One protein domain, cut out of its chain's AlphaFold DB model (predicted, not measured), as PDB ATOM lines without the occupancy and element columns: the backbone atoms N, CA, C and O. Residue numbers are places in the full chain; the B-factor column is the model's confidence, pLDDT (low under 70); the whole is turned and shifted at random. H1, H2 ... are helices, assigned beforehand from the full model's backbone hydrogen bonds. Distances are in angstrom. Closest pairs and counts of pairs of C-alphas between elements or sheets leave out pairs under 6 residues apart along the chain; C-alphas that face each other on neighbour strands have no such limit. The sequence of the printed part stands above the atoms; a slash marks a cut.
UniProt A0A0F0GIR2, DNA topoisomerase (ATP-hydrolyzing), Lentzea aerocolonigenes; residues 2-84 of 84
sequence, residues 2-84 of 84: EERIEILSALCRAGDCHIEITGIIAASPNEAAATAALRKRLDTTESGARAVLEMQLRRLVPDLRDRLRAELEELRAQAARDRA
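AT A GLANCE: This is residues 2 to 84 of the 84 residues of the protein "DNA topoisomerase (ATP-hydrolyzing)" of Lentzea aerocolonigenes (UniProt A0A0F0GIR2). An elongated, flat group of helices has H1 in its middle, with the long helix H6 folding back beside it on one side and H4 packing on it on the other. Beyond H4, the helical hairpin of H2 and H3 makes the far end, H3 crossing H4, while H6 makes the other end and touches H1 alone. The printed part has 83 residues with six named helices, H1 to H6 in order, and no named strand: all helix, mostly crossed. It is compact, with a radius of gyration of the C-alphas of 13.3 A and spans of 45 by 26 by 15 A.

IN THESE COORDINATES: H1, residues 2 to 16, begins at C-alpha 2 (267.064, 273.298, 259.993) and is 21.3 A long. H2 is residues 18 to 27, 14.2 A; H3 residues 31 to 42, 16.0 A; H4 residues 46 to 53, 10.7 A; H5 residues 57 to 60, 5.7 A. H6, residues 62 to 82, is 30.4 A long and ends at C-alpha 82 (264.643, 284.900, 260.812).

HOW THE PARTS SIT: H1 touches H4, C-alphas of Ile 7 and Gly 48 closest at 4.3 A, the same way at 35.4 degrees, only just a steep tilt. H1 touches H6, Leu 8 and Leu 72 closest at 6.1 A between C-alphas, opposite ways at a shallow tilt of 27 degrees. H3 touches H4 about perpendicular, 78 degrees, closest C-alphas Arg 39 and Ala 49, 5.1 A. H2 and H6 are apart. In H1, H2, H3, H4 and H6 every O i to N i+4 pair is within hydrogen-bond range; H5 is too short for one.

THE WHOLE: The C-alphas farthest apart, Pro 29 and Ala 84, are 45.8 A apart. The printed part has no cut, and its links are tight. Mean pLDDT of the printed part is 95.1; residue 84 is under 70.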
ATOM      1  N   GLU A   2     268.039 274.401 259.974       89.12
ATOM      2  CA  GLU A   2     267.064 273.298 259.993       89.12
ATOM      3  C   GLU A   2     267.688 271.940 260.339       89.12
ATOM      4  O   GLU A   2     267.203 271.263 261.235       89.12
ATOM      5  N   GLU A   3     268.826 271.586 259.731       92.31
ATOM      6  CA  GLU A   3     269.516 270.322 260.032       92.31
ATOM      7  C   GLU A   3     269.960 270.209 261.501       92.31
ATOM      8  O   GLU A   3     269.815 269.160 262.123       92.31
ATOM      9  N   ARG A   4     270.457 271.300 262.095       93.50
ATOM     10  CA  ARG A   4     270.870 271.299 263.506       93.50
ATOM     11  C   ARG A   4     269.669 271.160 264.442       93.50
ATOM     12  O   ARG A   4     269.765 270.453 265.440       93.50
ATOM     13  N   ILE A   5     268.545 271.797 264.104       95.31
ATOM     14  CA  ILE A   5     267.272 271.633 264.818       95.31
ATOM     15  C   ILE A   5     266.795 270.180 264.717       95.31
ATOM     16  O   ILE A   5     266.366 269.618 265.722       95.31
ATOM     17  N   GLU A   6     266.907 269.555 263.546       95.69
ATOM     18  CA  GLU A   6     266.518 268.159 263.337       95.69
ATOM     19  C   GLU A   6     267.375 267.198 264.172       95.69
ATOM     20  O   GLU A   6     266.836 266.381 264.918       95.69
ATOM     21  N   ILE A   7     268.703 267.349 264.141       96.69
ATOM     22  CA  ILE A   7     269.629 266.532 264.942       96.69
ATOM     23  C   ILE A   7     269.336 266.675 266.440       96.69
ATOM     24  O   ILE A   7     269.212 265.677 267.150       96.69
ATOM     25  N   LEU A   8     269.188 267.905 266.935       96.25
ATOM     26  CA  LEU A   8     268.873 268.145 268.345       96.25
ATOM     27  C   LEU A   8     267.496 267.587 268.726       96.25
ATOM     28  O   LEU A   8     267.342 267.034 269.817       96.25
ATOM     29  N   SER A   9     266.517 267.663 267.822       96.38
ATOM     30  CA  SER A   9     265.193 267.061 268.015       96.38
ATOM     31  C   SER A   9     265.285 265.537 268.117       96.38
ATOM     32  O   SER A   9     264.684 264.944 269.013       96.38
ATOM     33  N   ALA A  10     266.073 264.894 267.250       97.19
ATOM     34  CA  ALA A  10     266.324 263.456 267.291       97.19
ATOM     35  C   ALA A  10     266.977 263.026 268.611       97.19
ATOM     36  O   ALA A  10     266.497 262.095 269.255       97.19
ATOM     37  N   LEU A  11     268.012 263.747 269.051       96.88
ATOM     38  CA  LEU A  11     268.706 263.489 270.314       96.88
ATOM     39  C   LEU A  11     267.785 263.648 271.532       96.88
ATOM     40  O   LEU A  11     267.822 262.816 272.437       96.88
ATOM     41  N   CYS A  12     266.930 264.677 271.553       96.00
ATOM     42  CA  CYS A  12     265.951 264.857 272.628       96.00
ATOM     43  C   CYS A  12     264.960 263.686 272.683       96.00
ATOM     44  O   CYS A  12     264.783 263.095 273.748       96.00
ATOM     45  N   ARG A  13     264.379 263.301 271.535       96.38
ATOM     46  CA  ARG A  13     263.455 262.155 271.442       96.38
ATOM     47  C   ARG A  13     264.126 260.856 271.891       96.38
ATOM     48  O   ARG A  13     263.546 260.109 272.670       96.38
ATOM     49  N   ALA A  14     265.360 260.611 271.449       96.25
ATOM     50  CA  ALA A  14     266.121 259.428 271.839       96.25
ATOM     51  C   ALA A  14     266.419 259.386 273.345       96.25
ATOM     52  O   ALA A  14     266.350 258.319 273.949       96.25
ATOM     53  N   GLY A  15     266.713 260.530 273.973       94.88
ATOM     54  CA  GLY A  15     266.917 260.615 275.421       94.88
ATOM     55  C   GLY A  15     265.669 260.253 276.238       94.88
ATOM     56  O   GLY A  15     265.788 259.690 277.331       94.88
ATOM     57  N   ASP A  16     264.479 260.531 275.702       93.31
ATOM     58  CA  ASP A  16     263.195 260.241 276.351       93.31
ATOM     59  C   ASP A  16     262.812 258.758 276.296       93.31
ATOM     60  O   ASP A  16     262.193 258.251 277.230       93.31
ATOM     61  N   CYS A  17     263.247 258.034 275.262       94.31
ATOM     62  CA  CYS A  17     263.024 256.593 275.107       94.31
ATOM     63  C   CYS A  17     264.327 255.773 275.082       94.31
ATOM     64  O   CYS A  17     264.397 254.720 274.450       94.31
ATOM     65  N   HIS A  18     265.366 256.226 275.791       93.62
ATOM     66  CA  HIS A  18     266.724 255.676 275.681       93.62
ATOM     67  C   HIS A  18     266.826 254.157 275.891       93.62
ATOM     68  O   HIS A  18     267.586 253.507 275.181       93.62
ATOM     69  N   ILE A  19     266.040 253.573 276.803       96.00
ATOM     70  CA  ILE A  19     266.020 252.117 277.034       96.00
ATOM     71  C   ILE A  19     265.572 251.355 275.781       96.00
ATOM     72  O   ILE A  19     266.196 250.371 275.386       96.00
ATOM     73  N   GLU A  20     264.513 251.828 275.126       96.56
ATOM     74  CA  GLU A  20     264.008 251.234 273.889       96.56
ATOM     75  C   GLU A  20     265.020 251.382 272.749       96.56
ATOM     76  O   GLU A  20     265.283 250.430 272.015       96.56
ATOM     77  N   ILE A  21     265.636 252.560 272.639       95.94
ATOM     78  CA  ILE A  21     266.655 252.860 271.630       95.94
ATOM     79  C   ILE A  21     267.872 251.949 271.783       95.94
ATOM     80  O   ILE A  21     268.336 251.385 270.792       95.94
ATOM     81  N   THR A  22     268.352 251.729 273.010       96.00
ATOM     82  CA  THR A  22     269.427 250.762 273.270       96.00
ATOM     83  C   THR A  22     269.020 249.349 272.851       96.00
ATOM     84  O   THR A  22     269.831 248.644 272.254       96.00
ATOM     85  N   GLY A  23     267.767 248.948 273.087       97.69
ATOM     86  CA  GLY A  23     267.240 247.661 272.623       97.69
ATOM     87  C   GLY A  23     267.254 247.519 271.098       97.69
ATOM     88  O   GLY A  23     267.712 246.504 270.578       97.69
ATOM     89  N   ILE A  24     266.818 248.552 270.373       97.19
ATOM     90  CA  ILE A  24     266.837 248.582 268.900       97.19
ATOM     91  C   ILE A  24     268.267 248.470 268.363       97.19
ATOM     92  O   ILE A  24     268.522 247.695 267.439       97.19
ATOM     93  N   ILE A  25     269.205 249.220 268.948       96.69
ATOM     94  CA  ILE A  25     270.617 249.193 268.548       96.69
ATOM     95  C   ILE A  25     271.206 247.802 268.800       96.69
ATOM     96  O   ILE A  25     271.805 247.227 267.896       96.69
ATOM     97  N   ALA A  26     270.987 247.227 269.986       97.19
ATOM     98  CA  ALA A  26     271.516 245.913 270.348       97.19
ATOM     99  C   ALA A  26     270.943 244.767 269.494       97.19
ATOM    100  O   ALA A  26     271.630 243.776 269.260       97.19
ATOM    101  N   ALA A  27     269.701 244.894 269.017       97.94
ATOM    102  CA  ALA A  27     269.068 243.912 268.138       97.94
ATOM    103  C   ALA A  27     269.477 244.054 266.658       97.94
ATOM    104  O   ALA A  27     269.137 243.198 265.839       97.94
ATOM    105  N   SER A  28     270.166 245.137 266.290       98.25
ATOM    106  CA  SER A  28     270.526 245.412 264.902       98.25
ATOM    107  C   SER A  28     271.800 244.659 264.491       98.25
ATOM    108  O   SER A  28     272.795 244.703 265.210       98.25
ATOM    109  N   PRO A  29     271.829 244.007 263.313       97.38
ATOM    110  CA  PRO A  29     272.974 243.198 262.881       97.38
ATOM    111  C   PRO A  29     274.200 244.020 262.453       97.38
ATOM    112  O   PRO A  29     275.290 243.471 262.325       97.38
ATOM    113  N   ASN A  30     274.026 245.311 262.160       97.75
ATOM    114  CA  ASN A  30     275.092 246.235 261.782       97.75
ATOM    115  C   ASN A  30     274.635 247.696 261.941       97.75
ATOM    116  O   ASN A  30     273.454 247.977 262.162       97.75
ATOM    117  N   GLU A  31     275.577 248.625 261.785       96.69
ATOM    118  CA  GLU A  31     275.352 250.070 261.898       96.69
ATOM    119  C   GLU A  31     274.291 250.602 260.922       96.69
ATOM    120  O   GLU A  31     273.444 251.409 261.307       96.69
ATOM    121  N   ALA A  32     274.284 250.126 259.673       97.38
ATOM    122  CA  ALA A  32     273.311 250.563 258.674       97.38
ATOM    123  C   ALA A  32     271.879 250.145 259.056       97.38
ATOM    124  O   ALA A  32     270.942 250.935 258.933       97.38
ATOM    125  N   ALA A  33     271.712 248.925 259.575       98.12
ATOM    126  CA  ALA A  33     270.435 248.431 260.072       98.12
ATOM    127  C   ALA A  33     269.974 249.203 261.317       98.12
ATOM    128  O   ALA A  33     268.808 249.592 261.384       98.12
ATOM    129  N   ALA A  34     270.889 249.492 262.251       97.94
ATOM    130  CA  ALA A  34     270.592 250.309 263.425       97.94
ATOM    131  C   ALA A  34     270.137 251.712 263.013       97.94
ATOM    132  O   ALA A  34     269.079 252.170 263.437       97.94
ATOM    133  N   THR A  35     270.872 252.360 262.111       97.88
ATOM    134  CA  THR A  35     270.540 253.697 261.601       97.88
ATOM    135  C   THR A  35     269.163 253.712 260.938       97.88
ATOM    136  O   THR A  35     268.335 254.562 261.261       97.88
ATOM    137  N   ALA A  36     268.863 252.735 260.077       98.12
ATOM    138  CA  ALA A  36     267.554 252.625 259.435       98.12
ATOM    139  C   ALA A  36     266.415 252.405 260.449       98.12
ATOM    140  O   ALA A  36     265.345 253.011 260.324       98.12
ATOM    141  N   ALA A  37     266.641 251.571 261.468       97.81
ATOM    142  CA  ALA A  37     265.668 251.310 262.523       97.81
ATOM    143  C   ALA A  37     265.418 252.554 263.392       97.81
ATOM    144  O   ALA A  37     264.263 252.906 263.636       97.81
ATOM    145  N   LEU A  38     266.478 253.263 263.790       97.56
ATOM    146  CA  LEU A  38     266.400 254.518 264.540       97.56
ATOM    147  C   LEU A  38     265.677 255.601 263.745       97.56
ATOM    148  O   LEU A  38     264.785 256.257 264.280       97.56
ATOM    149  N   ARG A  39     265.999 255.735 262.455       97.75
ATOM    150  CA  ARG A  39     265.348 256.682 261.548       97.75
ATOM    151  C   ARG A  39     263.837 256.477 261.516       97.75
ATOM    152  O   ARG A  39     263.080 257.427 261.687       97.75
ATOM    153  N   LYS A  40     263.406 255.221 261.353       97.25
ATOM    154  CA  LYS A  40     261.989 254.841 261.352       97.25
ATOM    155  C   LYS A  40     261.335 255.057 262.717       97.25
ATOM    156  O   LYS A  40     260.198 255.507 262.781       97.25
ATOM    157  N   ARG A  41     262.026 254.714 263.806       97.00
ATOM    158  CA  ARG A  41     261.461 254.778 265.159       97.00
ATOM    159  C   ARG A  41     261.296 256.206 265.671       97.00
ATOM    160  O   ARG A  41     260.336 256.482 266.390       97.00
ATOM    161  N   LEU A  42     262.254 257.070 265.363       96.25
ATOM    162  CA  LEU A  42     262.313 258.445 265.854       96.25
ATOM    163  C   LEU A  42     261.720 259.460 264.875       96.25
ATOM    164  O   LEU A  42     261.688 260.639 265.221       96.25
ATOM    165  N   ASP A  43     261.277 259.006 263.697       96.50
ATOM    166  CA  ASP A  43     260.799 259.846 262.596       96.50
ATOM    167  C   ASP A  43     261.755 261.021 262.343       96.50
ATOM    168  O   ASP A  43     261.471 262.187 262.622       96.50
ATOM    169  N   THR A  44     262.978 260.669 261.947       96.75
ATOM    170  CA  THR A  44     264.081 261.620 261.791       96.75
ATOM    171  C   THR A  44     264.828 261.405 260.480       96.75
ATOM    172  O   THR A  44     264.536 260.483 259.717       96.75
ATOM    173  N   THR A  45     265.795 262.267 260.185       97.31
ATOM    174  CA  THR A  45     266.670 262.146 259.019       97.31
ATOM    175  C   THR A  45     267.786 261.130 259.254       97.31
ATOM    176  O   THR A  45     268.037 260.672 260.368       97.31
ATOM    177  N   GLU A  46     268.508 260.790 258.187       96.31
ATOM    178  CA  GLU A  46     269.727 259.981 258.277       96.31
ATOM    179  C   GLU A  46     270.762 260.607 259.232       96.31
ATOM    180  O   GLU A  46     271.333 259.909 260.067       96.31
ATOM    181  N   SER A  47     270.966 261.929 259.160       96.50
ATOM    182  CA  SER A  47     271.895 262.645 260.041       96.50
ATOM    183  C   SER A  47     271.433 262.647 261.500       96.50
ATOM    184  O   SER A  47     272.252 262.442 262.395       96.50
ATOM    185  N   GLY A  48     270.127 262.784 261.754       97.19
ATOM    186  CA  GLY A  48     269.560 262.650 263.097       97.19
ATOM    187  C   GLY A  48     269.745 261.246 263.679       97.19
ATOM    188  O   GLY A  48     270.172 261.103 264.823       97.19
ATOM    189  N   ALA A  49     269.497 260.202 262.882       97.88
ATOM    190  CA  ALA A  49     269.680 258.815 263.308       97.88
ATOM    191  C   ALA A  49     271.149 258.487 263.633       97.88
ATOM    192  O   ALA A  49     271.417 257.861 264.660       97.88
ATOM    193  N   ARG A  50     272.103 258.956 262.816       97.06
ATOM    194  CA  ARG A  50     273.543 258.804 263.098       97.06
ATOM    195  C   ARG A  50     273.964 259.539 264.363       97.06
ATOM    196  O   ARG A  50     274.638 258.956 265.204       97.06
ATOM    197  N   ALA A  51     273.492 260.770 264.560       97.44
ATOM    198  CA  ALA A  51     273.777 261.520 265.779       97.44
ATOM    199  C   ALA A  51     273.267 260.802 267.043       97.44
ATOM    200  O   ALA A  51     273.918 260.850 268.084       97.44
ATOM    201  N   VAL A  52     272.120 260.115 266.958       97.25
ATOM    202  CA  VAL A  52     271.601 259.281 268.054       97.25
ATOM    203  C   VAL A  52     272.489 258.067 268.308       97.25
ATOM    204  O   VAL A  52     272.734 257.740 269.468       97.25
ATOM    205  N   LEU A  53     272.998 257.416 267.262       96.62
ATOM    206  CA  LEU A  53     273.927 256.295 267.412       96.62
ATOM    207  C   LEU A  53     275.250 256.729 268.073       96.62
ATOM    208  O   LEU A  53     275.798 256.004 268.899       96.62
ATOM    209  N   GLU A  54     275.720 257.937 267.765       96.06
ATOM    210  CA  GLU A  54     276.920 258.560 268.342       96.06
ATOM    211  C   GLU A  54     276.664 259.263 269.692       96.06
ATOM    212  O   GLU A  54     277.559 259.885 270.281       96.06
ATOM    213  N   MET A  55     275.433 259.197 270.210       94.31
ATOM    214  CA  MET A  55     275.055 259.867 271.446       94.31
ATOM    215  C   MET A  55     275.846 259.314 272.637       94.31
ATOM    216  O   MET A  55     275.915 258.115 272.889       94.31
ATOM    217  N   GLN A  56     276.388 260.216 273.453       93.50
ATOM    218  CA  GLN A  56     277.114 259.838 274.664       93.50
ATOM    219  C   GLN A  56     276.172 259.691 275.864       93.50
ATOM    220  O   GLN A  56     275.330 260.560 276.098       93.50
ATOM    221  N   LEU A  57     276.407 258.671 276.702       93.69
ATOM    222  CA  LEU A  57     275.595 258.343 277.889       93.69
ATOM    223  C   LEU A  57     275.346 259.524 278.839       93.69
ATOM    224  O   LEU A  57     274.294 259.599 279.466       93.69
ATOM    225  N   ARG A  58     276.267 260.497 278.912       93.62
ATOM    226  CA  ARG A  58     276.083 261.723 279.712       93.62
ATOM    227  C   ARG A  58     274.788 262.473 279.372       93.62
ATOM    228  O   ARG A  58     274.208 263.111 280.237       93.62
ATOM    229  N   ARG A  59     274.308 262.385 278.125       90.69
ATOM    230  CA  ARG A  59     273.073 263.040 277.663       90.69
ATOM    231  C   ARG A  59     271.797 262.442 278.272       90.69
ATOM    232  O   ARG A  59     270.739 263.039 278.119       90.69
ATOM    233  N   LEU A  60     271.893 261.314 278.980       92.25
ATOM    234  CA  LEU A  60     270.778 260.706 279.715       92.25
ATOM    235  C   LEU A  60     270.557 261.337 281.097       92.25
ATOM    236  O   LEU A  60     269.487 261.174 281.683       92.25
ATOM    237  N   VAL A  61     271.551 262.065 281.621       95.12
ATOM    238  CA  VAL A  61     271.423 262.789 282.890       95.12
ATOM    239  C   VAL A  61     270.355 263.882 282.732       95.12
ATOM    240  O   VAL A  61     270.467 264.671 281.790       95.12
ATOM    241  N   PRO A  62     269.355 263.981 283.637       93.38
ATOM    242  CA  PRO A  62     268.228 264.903 283.483       93.38
ATOM    243  C   PRO A  62     268.627 266.356 283.193       93.38
ATOM    244  O   PRO A  62     268.200 266.900 282.182       93.38
ATOM    245  N   ASP A  63     269.530 266.940 283.990       96.69
ATOM    246  CA  ASP A  63     270.010 268.319 283.791       96.69
ATOM    247  C   ASP A  63     270.663 268.523 282.411       96.69
ATOM    248  O   ASP A  63     270.398 269.510 281.726       96.69
ATOM    249  N   LEU A  64     271.462 267.561 281.938       95.06
ATOM    250  CA  LEU A  64     272.108 267.657 280.626       95.06
ATOM    251  C   LEU A  64     271.114 267.508 279.466       95.06
ATOM    252  O   LEU A  64     271.346 268.076 278.394       95.06
ATOM    253  N   ARG A  65     270.020 266.769 279.667       93.38
ATOM    254  CA  ARG A  65     268.926 266.646 278.696       93.38
ATOM    255  C   ARG A  65     268.063 267.904 278.669       93.38
ATOM    256  O   ARG A  65     267.695 268.360 277.591       93.38
ATOM    257  N   ASP A  66     267.796 268.501 279.823       95.19
ATOM    258  CA  ASP A  66     267.018 269.737 279.903       95.19
ATOM    259  C   ASP A  66     267.775 270.911 279.268       95.19
ATOM    260  O   ASP A  66     267.187 271.685 278.513       95.19
ATOM    261  N   ARG A  67     269.104 270.980 279.435       95.12
ATOM    262  CA  ARG A  67     269.950 271.932 278.690       95.12
ATOM    263  C   ARG A  67     269.897 271.717 277.177       95.12
ATOM    264  O   ARG A  67     269.854 272.686 276.428       95.12
ATOM    265  N   LEU A  68     269.884 270.461 276.724       94.38
ATOM    266  CA  LEU A  68     269.770 270.132 275.298       94.38
ATOM    267  C   LEU A  68     268.419 270.586 274.720       94.38
ATOM    268  O   LEU A  68     268.366 271.112 273.612       94.38
ATOM    269  N   ARG A  69     267.335 270.414 275.485       95.69
ATOM    270  CA  ARG A  69     266.005 270.915 275.117       95.69
ATOM    271  C   ARG A  69     265.968 272.437 275.064       95.69
ATOM    272  O   ARG A  69     265.424 272.981 274.112       95.69
ATOM    273  N   ALA A  70     266.571 273.116 276.038       97.00
ATOM    274  CA  ALA A  70     266.656 274.573 276.033       97.00
ATOM    275  C   ALA A  70     267.387 275.098 274.782       97.00
ATOM    276  O   ALA A  70     266.883 276.004 274.124       97.00
ATOM    277  N   GLU A  71     268.511 274.476 274.397       95.56
ATOM    278  CA  GLU A  71     269.237 274.808 273.160       95.56
ATOM    279  C   GLU A  71     268.357 274.619 271.910       95.56
ATOM    280  O   GLU A  71     268.350 275.457 271.007       95.56
ATOM    281  N   LEU A  72     267.589 273.526 271.852       95.88
ATOM    282  CA  LEU A  72     266.673 273.258 270.745       95.88
ATOM    283  C   LEU A  72     265.571 274.321 270.634       95.88
ATOM    284  O   LEU A  72     265.296 274.803 269.532       95.88
ATOM    285  N   GLU A  73     264.947 274.688 271.750       96.56
ATOM    286  CA  GLU A  73     263.884 275.696 271.776       96.56
ATOM    287  C   GLU A  73     264.408 277.086 271.399       96.56
ATOM    288  O   GLU A  73     263.775 277.792 270.610       96.56
ATOM    289  N   GLU A  74     265.603 277.457 271.859       96.19
ATOM    290  CA  GLU A  74     266.250 278.711 271.467       96.19
ATOM    291  C   GLU A  74     266.529 278.761 269.957       96.19
ATOM    292  O   GLU A  74     266.211 279.752 269.291       96.19
ATOM    293  N   LEU A  75     267.051 277.670 269.383       94.69
ATOM    294  CA  LEU A  75     267.291 277.578 267.943       94.69
ATOM    295  C   LEU A  75     265.992 277.635 267.135       94.69
ATOM    296  O   LEU A  75     265.951 278.300 266.100       94.69
ATOM    297  N   ARG A  76     264.917 276.989 267.595       94.56
ATOM    298  CA  ARG A  76     263.593 277.088 266.958       94.56
ATOM    299  C   ARG A  76     263.057 278.516 267.000       94.56
ATOM    300  O   ARG A  76     262.585 279.016 265.980       94.56
ATOM    301  N   ALA A  77     263.184 279.192 268.141       95.25
ATOM    302  CA  ALA A  77     262.758 280.578 268.301       95.25
ATOM    303  C   ALA A  77     263.569 281.543 267.421       95.25
ATOM    304  O   ALA A  77     263.016 282.507 266.893       95.25
ATOM    305  N   GLN A  78     264.872 281.308 267.245       93.69
ATOM    306  CA  GLN A  78     265.689 282.093 266.317       93.69
ATOM    307  C   GLN A  78     265.282 281.832 264.860       93.69
ATOM    308  O   GLN A  78     265.054 282.782 264.121       93.69
ATOM    309  N   ALA A  79     265.081 280.571 264.466       91.44
ATOM    310  CA  ALA A  79     264.677 280.230 263.101       91.44
ATOM    311  C   ALA A  79     263.303 280.814 262.730       91.44
ATOM    312  O   ALA A  79     263.075 281.177 261.580       91.44
ATOM    313  N   ALA A  80     262.384 280.901 263.697       92.00
ATOM    314  CA  ALA A  80     261.087 281.541 263.506       92.00
ATOM    315  C   ALA A  80     261.215 283.061 263.307       92.00
ATOM    316  O   ALA A  80     260.531 283.611 262.451       92.00
ATOM    317  N   ARG A  81     262.106 283.722 264.061       92.06
ATOM    318  CA  ARG A  81     262.388 285.160 263.920       92.06
ATOM    319  C   ARG A  81     263.027 285.499 262.575       92.06
ATOM    320  O   ARG A  81     262.648 286.493 261.982       92.06
ATOM    321  N   ASP A  82     263.936 284.660 262.082       87.69
ATOM    322  CA  ASP A  82     264.643 284.900 260.812       87.69
ATOM    323  C   ASP A  82     263.753 284.700 259.568       87.69
ATOM    324  O   ASP A  82     264.123 285.101 258.466       87.69
ATOM    325  N   ARG A  83     262.594 284.046 259.726       80.62
ATOM    326  CA  ARG A  83     261.607 283.806 258.659       80.62
ATOM    327  C   ARG A  83     260.460 284.829 258.639       80.62
ATOM    328  O   ARG A  83     259.613 284.726 257.753       80.62
ATOM    329  N   ALA A  84     260.402 285.736 259.618       67.31
ATOM    330  CA  ALA A  84     259.390 286.787 259.753       67.31
ATOM    331  C   ALA A  84     259.878 288.105 259.136       67.31
ATOM    332  O   ALA A  84     259.025 288.811 258.555       67.31
TER     333      ALA A  84